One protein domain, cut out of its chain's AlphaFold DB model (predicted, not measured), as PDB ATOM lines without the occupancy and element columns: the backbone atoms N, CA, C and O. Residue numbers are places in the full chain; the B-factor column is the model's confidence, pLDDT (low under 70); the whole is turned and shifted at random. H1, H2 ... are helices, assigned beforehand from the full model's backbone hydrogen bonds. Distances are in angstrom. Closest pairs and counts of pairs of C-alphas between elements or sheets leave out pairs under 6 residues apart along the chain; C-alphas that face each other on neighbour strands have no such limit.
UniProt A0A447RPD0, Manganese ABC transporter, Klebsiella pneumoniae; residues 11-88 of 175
ATOM      1  N   ILE A  11      38.851  -0.609  47.360       66.62
ATOM      2  CA  ILE A  11      38.583  -1.924  46.741       66.62
ATOM      3  C   ILE A  11      37.084  -2.077  46.419       66.62
ATOM      4  O   ILE A  11      36.703  -2.686  45.421       66.62
ATOM      5  N   GLN A  12      36.223  -1.458  47.226       66.38
ATOM      6  CA  GLN A  12      34.777  -1.506  47.057       66.38
ATOM      7  C   GLN A  12      34.310  -0.830  45.760       66.38
ATOM      8  O   GLN A  12      33.381  -1.332  45.129       66.38
ATOM      9  N   THR A  13      34.982   0.232  45.298       65.69
ATOM     10  CA  THR A  13      34.645   0.888  44.021       65.69
ATOM     11  C   THR A  13      35.077   0.064  42.811       65.69
ATOM     12  O   THR A  13      34.410   0.109  41.786       65.69
ATOM     13  N   ILE A  14      36.137  -0.741  42.931       68.50
ATOM     14  CA  ILE A  14      36.572  -1.676  41.874       68.50
ATOM     15  C   ILE A  14      35.591  -2.852  41.760       68.50
ATOM     16  O   ILE A  14      35.255  -3.319  40.672       68.50
ATOM     17  N   ILE A  15      35.113  -3.334  42.906       72.50
ATOM     18  CA  ILE A  15      34.224  -4.491  42.991       72.50
ATOM     19  C   ILE A  15      32.796  -4.152  42.532       72.50
ATOM     20  O   ILE A  15      32.208  -4.914  41.761       72.50
ATOM     21  N   LEU A  16      32.243  -3.026  43.005       67.00
ATOM     22  CA  LEU A  16      30.862  -2.600  42.729       67.00
ATOM     23  C   LEU A  16      30.727  -1.728  41.474       67.00
ATOM     24  O   LEU A  16      29.624  -1.631  40.934       67.00
ATOM     25  N   GLY A  17      31.830  -1.129  41.019       65.69
ATOM     26  CA  GLY A  17      31.860  -0.181  39.913       65.69
ATOM     27  C   GLY A  17      31.344   1.205  40.299       65.69
ATOM     28  O   GLY A  17      30.432   1.350  41.115       65.69
ATOM     29  N   ASN A  18      31.909   2.240  39.681       68.25
ATOM     30  CA  ASN A  18      31.365   3.592  39.734       68.25
ATOM     31  C   ASN A  18      31.308   4.174  38.320       68.25
ATOM     32  O   ASN A  18      32.305   4.670  37.804       68.25
ATOM     33  N   ILE A  19      30.118   4.140  37.717       64.00
ATOM     34  CA  ILE A  19      29.898   4.612  36.342       64.00
ATOM     35  C   ILE A  19      30.187   6.118  36.207       64.00
ATOM     36  O   ILE A  19      30.555   6.580  35.132       64.00
ATOM     37  N   LEU A  20      30.083   6.882  37.300       58.75
ATOM     38  CA  LEU A  20      30.329   8.327  37.312       58.75
ATOM     39  C   LEU A  20      31.821   8.699  37.333       58.75
ATOM     40  O   LEU A  20      32.152   9.853  37.089       58.75
ATOM     41  N   ALA A  21      32.715   7.749  37.626       60.94
ATOM     42  CA  ALA A  21      34.162   7.980  37.706       60.94
ATOM     43  C   ALA A  21      34.929   7.476  36.470       60.94
ATOM     44  O   ALA A  21      36.156   7.427  36.495       60.94
ATOM     45  N   ILE A  22      34.222   7.078  35.408       70.38
ATOM     46  CA  ILE A  22      34.842   6.540  34.194       70.38
ATOM     47  C   ILE A  22      35.528   7.671  33.416       70.38
ATOM     48  O   ILE A  22      34.896   8.677  33.082       70.38
ATOM     49  N   ALA A  23      36.805   7.484  33.083       80.19
ATOM     50  CA  ALA A  23      37.537   8.419  32.242       80.19
ATOM     51  C   ALA A  23      37.080   8.311  30.767       80.19
ATOM     52  O   ALA A  23      36.776   7.214  30.291       80.19
ATOM     53  N   PRO A  24      37.052   9.414  29.994       80.81
ATOM     54  CA  PRO A  24      36.657   9.376  28.582       80.81
ATOM     55  C   PRO A  24      37.504   8.419  27.724       80.81
ATOM     56  O   PRO A  24      36.992   7.803  26.790       80.81
ATOM     57  N   GLU A  25      38.786   8.274  28.058       84.06
ATOM     58  CA  GLU A  25      39.715   7.332  27.423       84.06
ATOM     59  C   GLU A  25      39.294   5.864  27.594       84.06
ATOM     60  O   GLU A  25      39.291   5.116  26.613       84.06
ATOM     61  N   ASP A  26      38.817   5.479  28.782       86.06
ATOM     62  CA  ASP A  26      38.338   4.121  29.059       86.06
ATOM     63  C   ASP A  26      37.077   3.789  28.247       86.06
ATOM     64  O   ASP A  26      36.904   2.662  27.780       86.06
ATOM     65  N   ILE A  27      36.204   4.781  28.022       87.38
ATOM     66  CA  ILE A  27      34.991   4.622  27.202       87.38
ATOM     67  C   ILE A  27      35.368   4.323  25.752       87.38
ATOM     68  O   ILE A  27      34.811   3.405  25.146       87.38
ATOM     69  N   ILE A  28      36.313   5.083  25.193       91.06
ATOM     70  CA  ILE A  28      36.765   4.899  23.810       91.06
ATOM     71  C   ILE A  28      37.452   3.539  23.661       91.06
ATOM     72  O   ILE A  28      37.174   2.818  22.700       91.06
ATOM     73  N   GLN A  29      38.294   3.151  24.621       89.75
ATOM     74  CA  GLN A  29      38.953   1.847  24.619       89.75
ATOM     75  C   GLN A  29      37.943   0.696  24.707       89.75
ATOM     76  O   GLN A  29      38.015  -0.246  23.913       89.75
ATOM     77  N   LEU A  30      36.967   0.780  25.616       91.81
ATOM     78  CA  LEU A  30      35.899  -0.212  25.740       91.81
ATOM     79  C   LEU A  30      35.076  -0.313  24.451       91.81
ATOM     80  O   LEU A  30      34.801  -1.418  23.980       91.81
ATOM     81  N   ALA A  31      34.711   0.826  23.857       92.12
ATOM     82  CA  ALA A  31      33.956   0.872  22.611       92.12
ATOM     83  C   ALA A  31      34.749   0.267  21.443       92.12
ATOM     84  O   ALA A  31      34.196  -0.522  20.676       92.12
ATOM     85  N   ALA A  32      36.046   0.569  21.334       94.62
ATOM     86  CA  ALA A  32      36.917   0.010  20.306       94.62
ATOM     87  C   ALA A  32      37.062  -1.514  20.450       94.62
ATOM     88  O   ALA A  32      36.841  -2.247  19.483       94.62
ATOM     89  N   ILE A  33      37.362  -2.007  21.658       94.88
ATOM     90  CA  ILE A  33      37.485  -3.447  21.936       94.88
ATOM     91  C   ILE A  33      36.155  -4.160  21.673       94.88
ATOM     92  O   ILE A  33      36.140  -5.209  21.023       94.88
ATOM     93  N   GLY A  34      35.040  -3.586  22.132       93.75
ATOM     94  CA  GLY A  34      33.703  -4.131  21.917       93.75
ATOM     95  C   GLY A  34      33.334  -4.197  20.436       93.75
ATOM     96  O   GLY A  34      32.879  -5.239  19.964       93.75
ATOM     97  N   PHE A  35      33.589  -3.127  19.680       95.81
ATOM     98  CA  PHE A  35      33.304  -3.071  18.247       95.81
ATOM     99  C   PHE A  35      34.147  -4.074  17.451       95.81
ATOM    100  O   PHE A  35      33.598  -4.847  16.664       95.81
ATOM    101  N   ILE A  36      35.461  -4.120  17.693       96.50
ATOM    102  CA  ILE A  36      36.373  -5.067  17.032       96.50
ATOM    103  C   ILE A  36      35.965  -6.508  17.352       96.50
ATOM    104  O   ILE A  36      35.858  -7.339  16.450       96.50
ATOM    105  N   SER A  37      35.682  -6.803  18.622       95.56
ATOM    106  CA  SER A  37      35.287  -8.148  19.046       95.56
ATOM    107  C   SER A  37      33.957  -8.567  18.429       95.56
ATOM    108  O   SER A  37      33.848  -9.677  17.908       95.56
ATOM    109  N   MET A  38      32.968  -7.670  18.412       94.62
ATOM    110  CA  MET A  38      31.678  -7.909  17.764       94.62
ATOM    111  C   MET A  38      31.846  -8.166  16.261       94.62
ATOM    112  O   MET A  38      31.281  -9.125  15.737       94.62
ATOM    113  N   ALA A  39      32.659  -7.363  15.567       95.94
ATOM    114  CA  ALA A  39      32.923  -7.535  14.140       95.94
ATOM    115  C   ALA A  39      33.555  -8.904  13.839       95.94
ATOM    116  O   ALA A  39      33.085  -9.622  12.955       95.94
ATOM    117  N   ILE A  40      34.570  -9.310  14.610       95.38
ATOM    118  CA  ILE A  40      35.219 -10.617  14.442       95.38
ATOM    119  C   ILE A  40      34.227 -11.758  14.707       95.38
ATOM    120  O   ILE A  40      34.178 -12.709  13.925       95.38
ATOM    121  N   LEU A  41      33.410 -11.663  15.764       93.19
ATOM    122  CA  LEU A  41      32.398 -12.675  16.088       93.19
ATOM    123  C   LEU A  41      31.348 -12.821  14.982       93.19
ATOM    124  O   LEU A  41      30.986 -13.946  14.644       93.19
ATOM    125  N   LEU A  42      30.887 -11.715  14.392       92.12
ATOM    126  CA  LEU A  42      29.923 -11.743  13.289       92.12
ATOM    127  C   LEU A  42      30.532 -12.345  12.015       92.12
ATOM    128  O   LEU A  42      29.900 -13.184  11.374       92.12
ATOM    129  N   LEU A  43      31.776 -11.987  11.680       93.38
ATOM    130  CA  LEU A  43      32.488 -12.551  10.526       93.38
ATOM    131  C   LEU A  43      32.764 -14.054  10.690       93.38
ATOM    132  O   LEU A  43      32.674 -14.813   9.726       93.38
ATOM    133  N   LYS A  44      33.076 -14.498  11.913       91.19
ATOM    134  CA  LYS A  44      33.362 -15.903  12.253       91.19
ATOM    135  C   LYS A  44      32.160 -16.677  12.790       91.19
ATOM    136  O   LYS A  44      32.321 -17.814  13.231       91.19
ATOM    137  N   TRP A  45      30.955 -16.115  12.702       88.19
ATOM    138  CA  TRP A  45      29.740 -16.681  13.292       88.19
ATOM    139  C   TRP A  45      29.487 -18.137  12.875       88.19
ATOM    140  O   TRP A  45      29.207 -18.990  13.716       88.19
ATOM    141  N   LYS A  46      29.620 -18.439  11.578       87.00
ATOM    142  CA  LYS A  46      29.360 -19.783  11.033       87.00
ATOM    143  C   LYS A  46      30.418 -20.790  11.495       87.00
ATOM    144  O   LYS A  46      30.056 -21.867  11.960       87.00
ATOM    145  N   ASP A  47      31.694 -20.410  11.437       88.50
ATOM    146  CA  ASP A  47      32.828 -21.243  11.862       88.50
ATOM    147  C   ASP A  47      32.745 -21.581  13.362       88.50
ATOM    148  O   ASP A  47      32.946 -22.729  13.771       88.50
ATOM    149  N   LEU A  48      32.409 -20.581  14.189       87.38
ATOM    150  CA  LEU A  48      32.223 -20.743  15.632       87.38
ATOM    151  C   LEU A  48      31.024 -21.638  15.940       87.38
ATOM    152  O   LEU A  48      31.147 -22.547  16.757       87.38
ATOM    153  N   MET A  49      29.894 -21.435  15.257       86.56
ATOM    154  CA  MET A  49      28.705 -22.267  15.441       86.56
ATOM    155  C   MET A  49      29.020 -23.744  15.176       86.56
ATOM    156  O   MET A  49      28.759 -24.581  16.034       86.56
ATOM    157  N   VAL A  50      29.645 -24.075  14.045       87.50
ATOM    158  CA  VAL A  50      29.990 -25.473  13.733       87.50
ATOM    159  C   VAL A  50      30.958 -26.043  14.773       87.50
ATOM    160  O   VAL A  50      30.754 -27.152  15.254       87.50
ATOM    161  N   THR A  51      31.953 -25.261  15.198       88.25
ATOM    162  CA  THR A  51      32.947 -25.701  16.190       88.25
ATOM    163  C   THR A  51      32.346 -25.987  17.572       88.25
ATOM    164  O   THR A  51      32.807 -26.908  18.246       88.25
ATOM    165  N   PHE A  52      31.346 -25.214  18.010       83.50
ATOM    166  CA  PHE A  52      30.691 -25.410  19.311       83.50
ATOM    167  C   PHE A  52      29.622 -26.507  19.301       83.50
ATOM    168  O   PHE A  52      29.412 -27.136  20.335       83.50
ATOM    169  N   PHE A  53      28.955 -26.738  18.166       81.31
ATOM    170  CA  PHE A  53      27.933 -27.782  18.048       81.31
ATOM    171  C   PHE A  53      28.517 -29.160  17.736       81.31
ATOM    172  O   PHE A  53      28.067 -30.145  18.315       81.31
ATOM    173  N   ASP A  54      29.508 -29.237  16.846       83.06
ATOM    174  CA  ASP A  54      30.142 -30.497  16.466       83.06
ATOM    175  C   ASP A  54      31.617 -30.285  16.100       83.06
ATOM    176  O   ASP A  54      32.000 -29.990  14.965       83.06
ATOM    177  N   GLU A  55      32.480 -30.473  17.096       84.25
ATOM    178  CA  GLU A  55      33.923 -30.357  16.915       84.25
ATOM    179  C   GLU A  55      34.500 -31.444  15.991       84.25
ATOM    180  O   GLU A  55      35.551 -31.234  15.374       84.25
ATOM    181  N   HIS A  56      33.863 -32.616  15.906       83.25
ATOM    182  CA  HIS A  56      34.351 -33.691  15.049       83.25
ATOM    183  C   HIS A  56      34.052 -33.386  13.579       83.25
ATOM    184  O   HIS A  56      34.934 -33.555  12.731       83.25
ATOM    185  N   HIS A  57      32.858 -32.867  13.298       81.75
ATOM    186  CA  HIS A  57      32.457 -32.388  11.979       81.75
ATOM    187  C   HIS A  57      33.241 -31.137  11.553       81.75
ATOM    188  O   HIS A  57      33.703 -31.045  10.418       81.75
ATOM    189  N   ALA A  58      33.488 -30.199  12.472       85.50
ATOM    190  CA  ALA A  58      34.329 -29.035  12.185       85.50
ATOM    191  C   ALA A  58      35.743 -29.455  11.738       85.50
ATOM    192  O   ALA A  58      36.270 -28.939  10.749       85.50
ATOM    193  N   ARG A  59      36.341 -30.437  12.429       85.62
ATOM    194  CA  ARG A  59      37.661 -30.973  12.068       85.62
ATOM    195  C   ARG A  59      37.657 -31.723  10.739       85.62
ATOM    196  O   ARG A  59      38.639 -31.612  10.011       85.62
ATOM    197  N   SER A  60      36.589 -32.447  10.397       85.00
ATOM    198  CA  SER A  60      36.518 -33.163   9.116       85.00
ATOM    199  C   SER A  60      36.367 -32.229   7.910       85.00
ATOM    200  O   SER A  60      36.848 -32.563   6.832       85.00
ATOM    201  N   ILE A  61      35.786 -31.039   8.095       85.25
ATOM    202  CA  ILE A  61      35.705 -29.983   7.066       85.25
ATOM    203  C   ILE A  61      37.027 -29.186   6.954       85.25
ATOM    204  O   ILE A  61      37.175 -28.319   6.097       85.25
ATOM    205  N   GLY A  62      38.027 -29.486   7.791       83.44
ATOM    206  CA  GLY A  62      39.331 -28.818   7.769       83.44
ATOM    207  C   GLY A  62      39.380 -27.501   8.550       83.44
ATOM    208  O   GLY A  62      40.344 -26.747   8.417       83.44
ATOM    209  N   LEU A  63      38.379 -27.207   9.392       86.88
ATOM    210  CA  LEU A  63      38.437 -26.053  10.291       86.88
ATOM    211  C   LEU A  63      39.420 -26.317  11.435       86.88
ATOM    212  O   LEU A  63      39.382 -27.351  12.107       86.88
ATOM    213  N   ASN A  64      40.272 -25.331  11.720       87.12
ATOM    214  CA  ASN A  64      41.145 -25.371  12.886       87.12
ATOM    215  C   ASN A  64      40.354 -25.018  14.159       87.12
ATOM    216  O   ASN A  64      40.337 -23.869  14.609       87.12
ATOM    217  N   THR A  65      39.705 -26.021  14.754       89.00
ATOM    218  CA  THR A  65      38.855 -25.861  15.949       89.00
ATOM    219  C   THR A  65      39.608 -25.281  17.143       89.00
ATOM    220  O   THR A  65      39.053 -24.474  17.888       89.00
ATOM    221  N   ARG A  66      40.894 -25.625  17.304       88.69
ATOM    222  CA  ARG A  66      41.753 -25.059  18.356       88.69
ATOM    223  C   ARG A  66      41.952 -23.559  18.162       88.69
ATOM    224  O   ARG A  66      41.798 -22.809  19.119       88.69
ATOM    225  N   GLY A  67      42.233 -23.127  16.930       91.62
ATOM    226  CA  GLY A  67      42.382 -21.708  16.595       91.62
ATOM    227  C   GLY A  67      41.096 -20.911  16.827       91.62
ATOM    228  O   GLY A  67      41.143 -19.836  17.415       91.62
ATOM    229  N   LEU A  68      39.940 -21.462  16.444       92.12
ATOM    230  CA  LEU A  68      38.635 -20.820  16.654       92.12
ATOM    231  C   LEU A  68      38.262 -20.704  18.137       92.12
ATOM    232  O   LEU A  68      37.796 -19.651  18.569       92.12
ATOM    233  N   LYS A  69      38.510 -21.750  18.935       91.56
ATOM    234  CA  LYS A  69      38.311 -21.702  20.392       91.56
ATOM    235  C   LYS A  69      39.239 -20.681  21.044       91.56
ATOM    236  O   LYS A  69      38.782 -19.885  21.858       91.56
ATOM    237  N   LEU A  70      40.519 -20.673  20.666       94.62
ATOM    238  CA  LEU A  70      41.492 -19.714  21.189       94.62
ATOM    239  C   LEU A  70      41.093 -18.274  20.842       94.62
ATOM    240  O   LEU A  70      41.097 -17.420  21.724       94.62
ATOM    241  N   LEU A  71      40.668 -18.025  19.598       94.81
ATOM    242  CA  LEU A  71      40.131 -16.734  19.166       94.81
ATOM    243  C   LEU A  71      38.941 -16.314  20.038       94.81
ATOM    244  O   LEU A  71      38.947 -15.215  20.583       94.81
ATOM    245  N   PHE A  72      37.953 -17.194  20.218       94.12
ATOM    246  CA  PHE A  72      36.769 -16.903  21.027       94.12
ATOM    247  C   PHE A  72      37.118 -16.569  22.482       94.12
ATOM    248  O   PHE A  72      36.675 -15.543  22.993       94.12
ATOM    249  N   PHE A  73      37.936 -17.392  23.144       95.12
ATOM    250  CA  PHE A  73      38.334 -17.139  24.531       95.12
ATOM    251  C   PHE A  73      39.193 -15.880  24.673       95.12
ATOM    252  O   PHE A  73      39.058 -15.174  25.666       95.12
ATOM    253  N   THR A  74      40.017 -15.558  23.673       96.12
ATOM    254  CA  THR A  74      40.792 -14.308  23.655       96.12
ATOM    255  C   THR A  74      39.872 -13.093  23.556       96.12
ATOM    256  O   THR A  74      40.019 -12.155  24.333       96.12
ATOM    257  N   LEU A  75      38.882 -13.124  22.656       95.44
ATOM    258  CA  LEU A  75      37.887 -12.055  22.524       95.44
ATOM    259  C   LEU A  75      37.048 -11.902  23.797       95.44
ATOM    260  O   LEU A  75      36.843 -10.785  24.269       95.44
ATOM    261  N   LEU A  76      36.604 -13.022  24.375       94.88
ATOM    262  CA  LEU A  76      35.860 -13.038  25.630       94.88
ATOM    263  C   LEU A  76      36.686 -12.428  26.766       94.88
ATOM    264  O   LEU A  76      36.182 -11.565  27.482       94.88
ATOM    265  N   ALA A  77      37.949 -12.836  26.913       95.06
ATOM    266  CA  ALA A  77      38.849 -12.299  27.927       95.06
ATOM    267  C   ALA A  77      39.095 -10.798  27.725       95.06
ATOM    268  O   ALA A  77      38.960 -10.037  28.679       95.06
ATOM    269  N   ALA A  78      39.372 -10.357  26.493       94.88
ATOM    270  CA  ALA A  78      39.585  -8.946  26.175       94.88
ATOM    271  C   ALA A  78      38.352  -8.086  26.501       94.88
ATOM    272  O   ALA A  78      38.476  -7.069  27.183       94.88
ATOM    273  N   CYS A  79      37.156  -8.521  26.083       93.94
ATOM    274  CA  CYS A  79      35.902  -7.833  26.399       93.94
ATOM    275  C   CYS A  79      35.639  -7.789  27.906       93.94
ATOM    276  O   CYS A  79      35.259  -6.749  28.436       93.94
ATOM    277  N   THR A  80      35.856  -8.914  28.594       92.81
ATOM    278  CA  THR A  80      35.647  -9.018  30.042       92.81
ATOM    279  C   THR A  80      36.572  -8.044  30.761       92.81
ATOM    280  O   THR A  80      36.087  -7.197  31.497       92.81
ATOM    281  N   VAL A  81      37.881  -8.087  30.498       91.69
ATOM    282  CA  VAL A  81      38.870  -7.208  31.147       91.69
ATOM    283  C   VAL A  81      38.568  -5.728  30.909       91.69
ATOM    284  O   VAL A  81      38.589  -4.956  31.865       91.69
ATOM    285  N   ALA A  82      38.216  -5.338  29.681       90.12
ATOM    286  CA  ALA A  82      37.836  -3.957  29.381       90.12
ATOM    287  C   ALA A  82      36.565  -3.521  30.138       90.12
ATOM    288  O   ALA A  82      36.485  -2.408  30.661       90.12
ATOM    289  N   ALA A  83      35.567  -4.402  30.241       88.69
ATOM    290  CA  ALA A  83      34.335  -4.116  30.971       88.69
ATOM    291  C   ALA A  83      34.551  -4.053  32.496       88.69
ATOM    292  O   ALA A  83      33.892  -3.271  33.178       88.69
ATOM    293  N   LEU A  84      35.485  -4.846  33.042       87.94
ATOM    294  CA  LEU A  84      35.784  -4.867  34.481       87.94
ATOM    295  C   LEU A  84      36.255  -3.498  34.982       87.94
ATOM    296  O   LEU A  84      35.872  -3.094  36.076       87.94
ATOM    297  N   GLN A  85      37.056  -2.791  34.183       81.19
ATOM    298  CA  GLN A  85      37.618  -1.485  34.542       81.19
ATOM    299  C   GLN A  85      36.555  -0.382  34.609       81.19
ATOM    300  O   GLN A  85      36.627   0.496  35.460       81.19
ATOM    301  N   THR A  86      35.551  -0.451  33.738       78.44
ATOM    302  CA  THR A  86      34.520   0.586  33.596       78.44
ATOM    303  C   THR A  86      33.318   0.339  34.504       78.44
ATOM    304  O   THR A  86      32.809   1.250  35.152       78.44
ATOM    305  N   VAL A  87      32.852  -0.908  34.563       80.19
ATOM    306  CA  VAL A  87      31.553  -1.259  35.149       80.19
ATOM    307  C   VAL A  87      31.686  -2.005  36.485       80.19
ATOM    308  O   VAL A  87      30.758  -1.973  37.291       80.19
ATOM    309  N   GLY A  88      32.833  -2.630  36.758       85.50
ATOM    310  CA  GLY A  88      33.107  -3.352  38.004       85.50
ATOM    311  C   GLY A  88      32.917  -4.870  37.915       85.50
ATOM    312  O   GLY A  88      32.176  -5.401  37.082       85.50
TER     313      GLY A  88
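Overview. This is residues 11 to 88 of the 175 residues of the protein "Manganese ABC transporter" of Klebsiella pneumoniae (UniProt A0A447RPD0). What does the model look like? It is a long, narrow pair of helices, H2 and H5, side by side and running opposite ways, with the short helices H3 and H4 at the end where H2 stops and H5 starts. The short H1 is at the other end, near the last part of H5 but only loosely placed there. What is it made of? The printed part has 78 residues with five named helices, in the order H1, H2, H3, H4, H5, and no named strand, and its class is all helix. How spread out is it? It is a rod spanning 50 by 22 by 15 A, and it is loose, with a radius of gyration of the C-alphas of 16.3 A.

Arrangement. Which helix is the hub? H5, residues 65 to 87, touches three others. It touches H2, residues 24 to 43, at a shallow tilt of 24 degrees, opposite ways; their closest C-alphas, those of Leu 30 and Ala 82, are 5.6 A apart. What is at the start of H5? With residues 65 to 69 alone it touches H3, residues 45 to 53, about perpendicular at 73 degrees; the closest C-alphas, of Thr 51 and Thr 65, are 5.9 A apart. H4, residues 55 to 60, touches H3 at a steep tilt of 67 degrees, with the closest C-alphas, of Thr 51 and Ala 58, 5.4 A apart; H4 and H5 only just touch, only at the corner, with 3 pairs of C-alphas within 8 A, the closest being those of Arg 59 and Thr 65, 6.5 A apart. How does H1, residues 11 to 16, stand? It is close to H5 but not clearly touching, with the closest C-alphas, of Ile 14 and Gln 85, 7.4 A apart, and it is apart from H2. Are the helix backbones whole? In H1, H2, H3 and H4 every O i to N i+4 pair is within hydrogen-bond range; in H5 17 of 19 are.

Along the chain. Where is the longest helix? H5 runs 32.1 A from C-alpha 65 at (38.855, -25.861, 15.949) to C-alpha 87 at (31.553, -1.259, 35.149). How long are the others? H2 measures 28.7 A, beginning at C-alpha 24 at (36.657, 9.376, 28.582), H3 12.2 A, and H1 and H4 8.7 A each.

Size, cuts and confidence. How far does it reach? The two C-alphas farthest apart, those of Leu 20 and Ser 60, are 50.5 A apart. Are there cuts or long links? The printed part has no cut and no long link; H1 to H2 is a short link, and the other three are tight. Where is confidence low? Residues 11 to 14 and 16 to 21 have pLDDT under 70, while the mean of the printed part is 85.8.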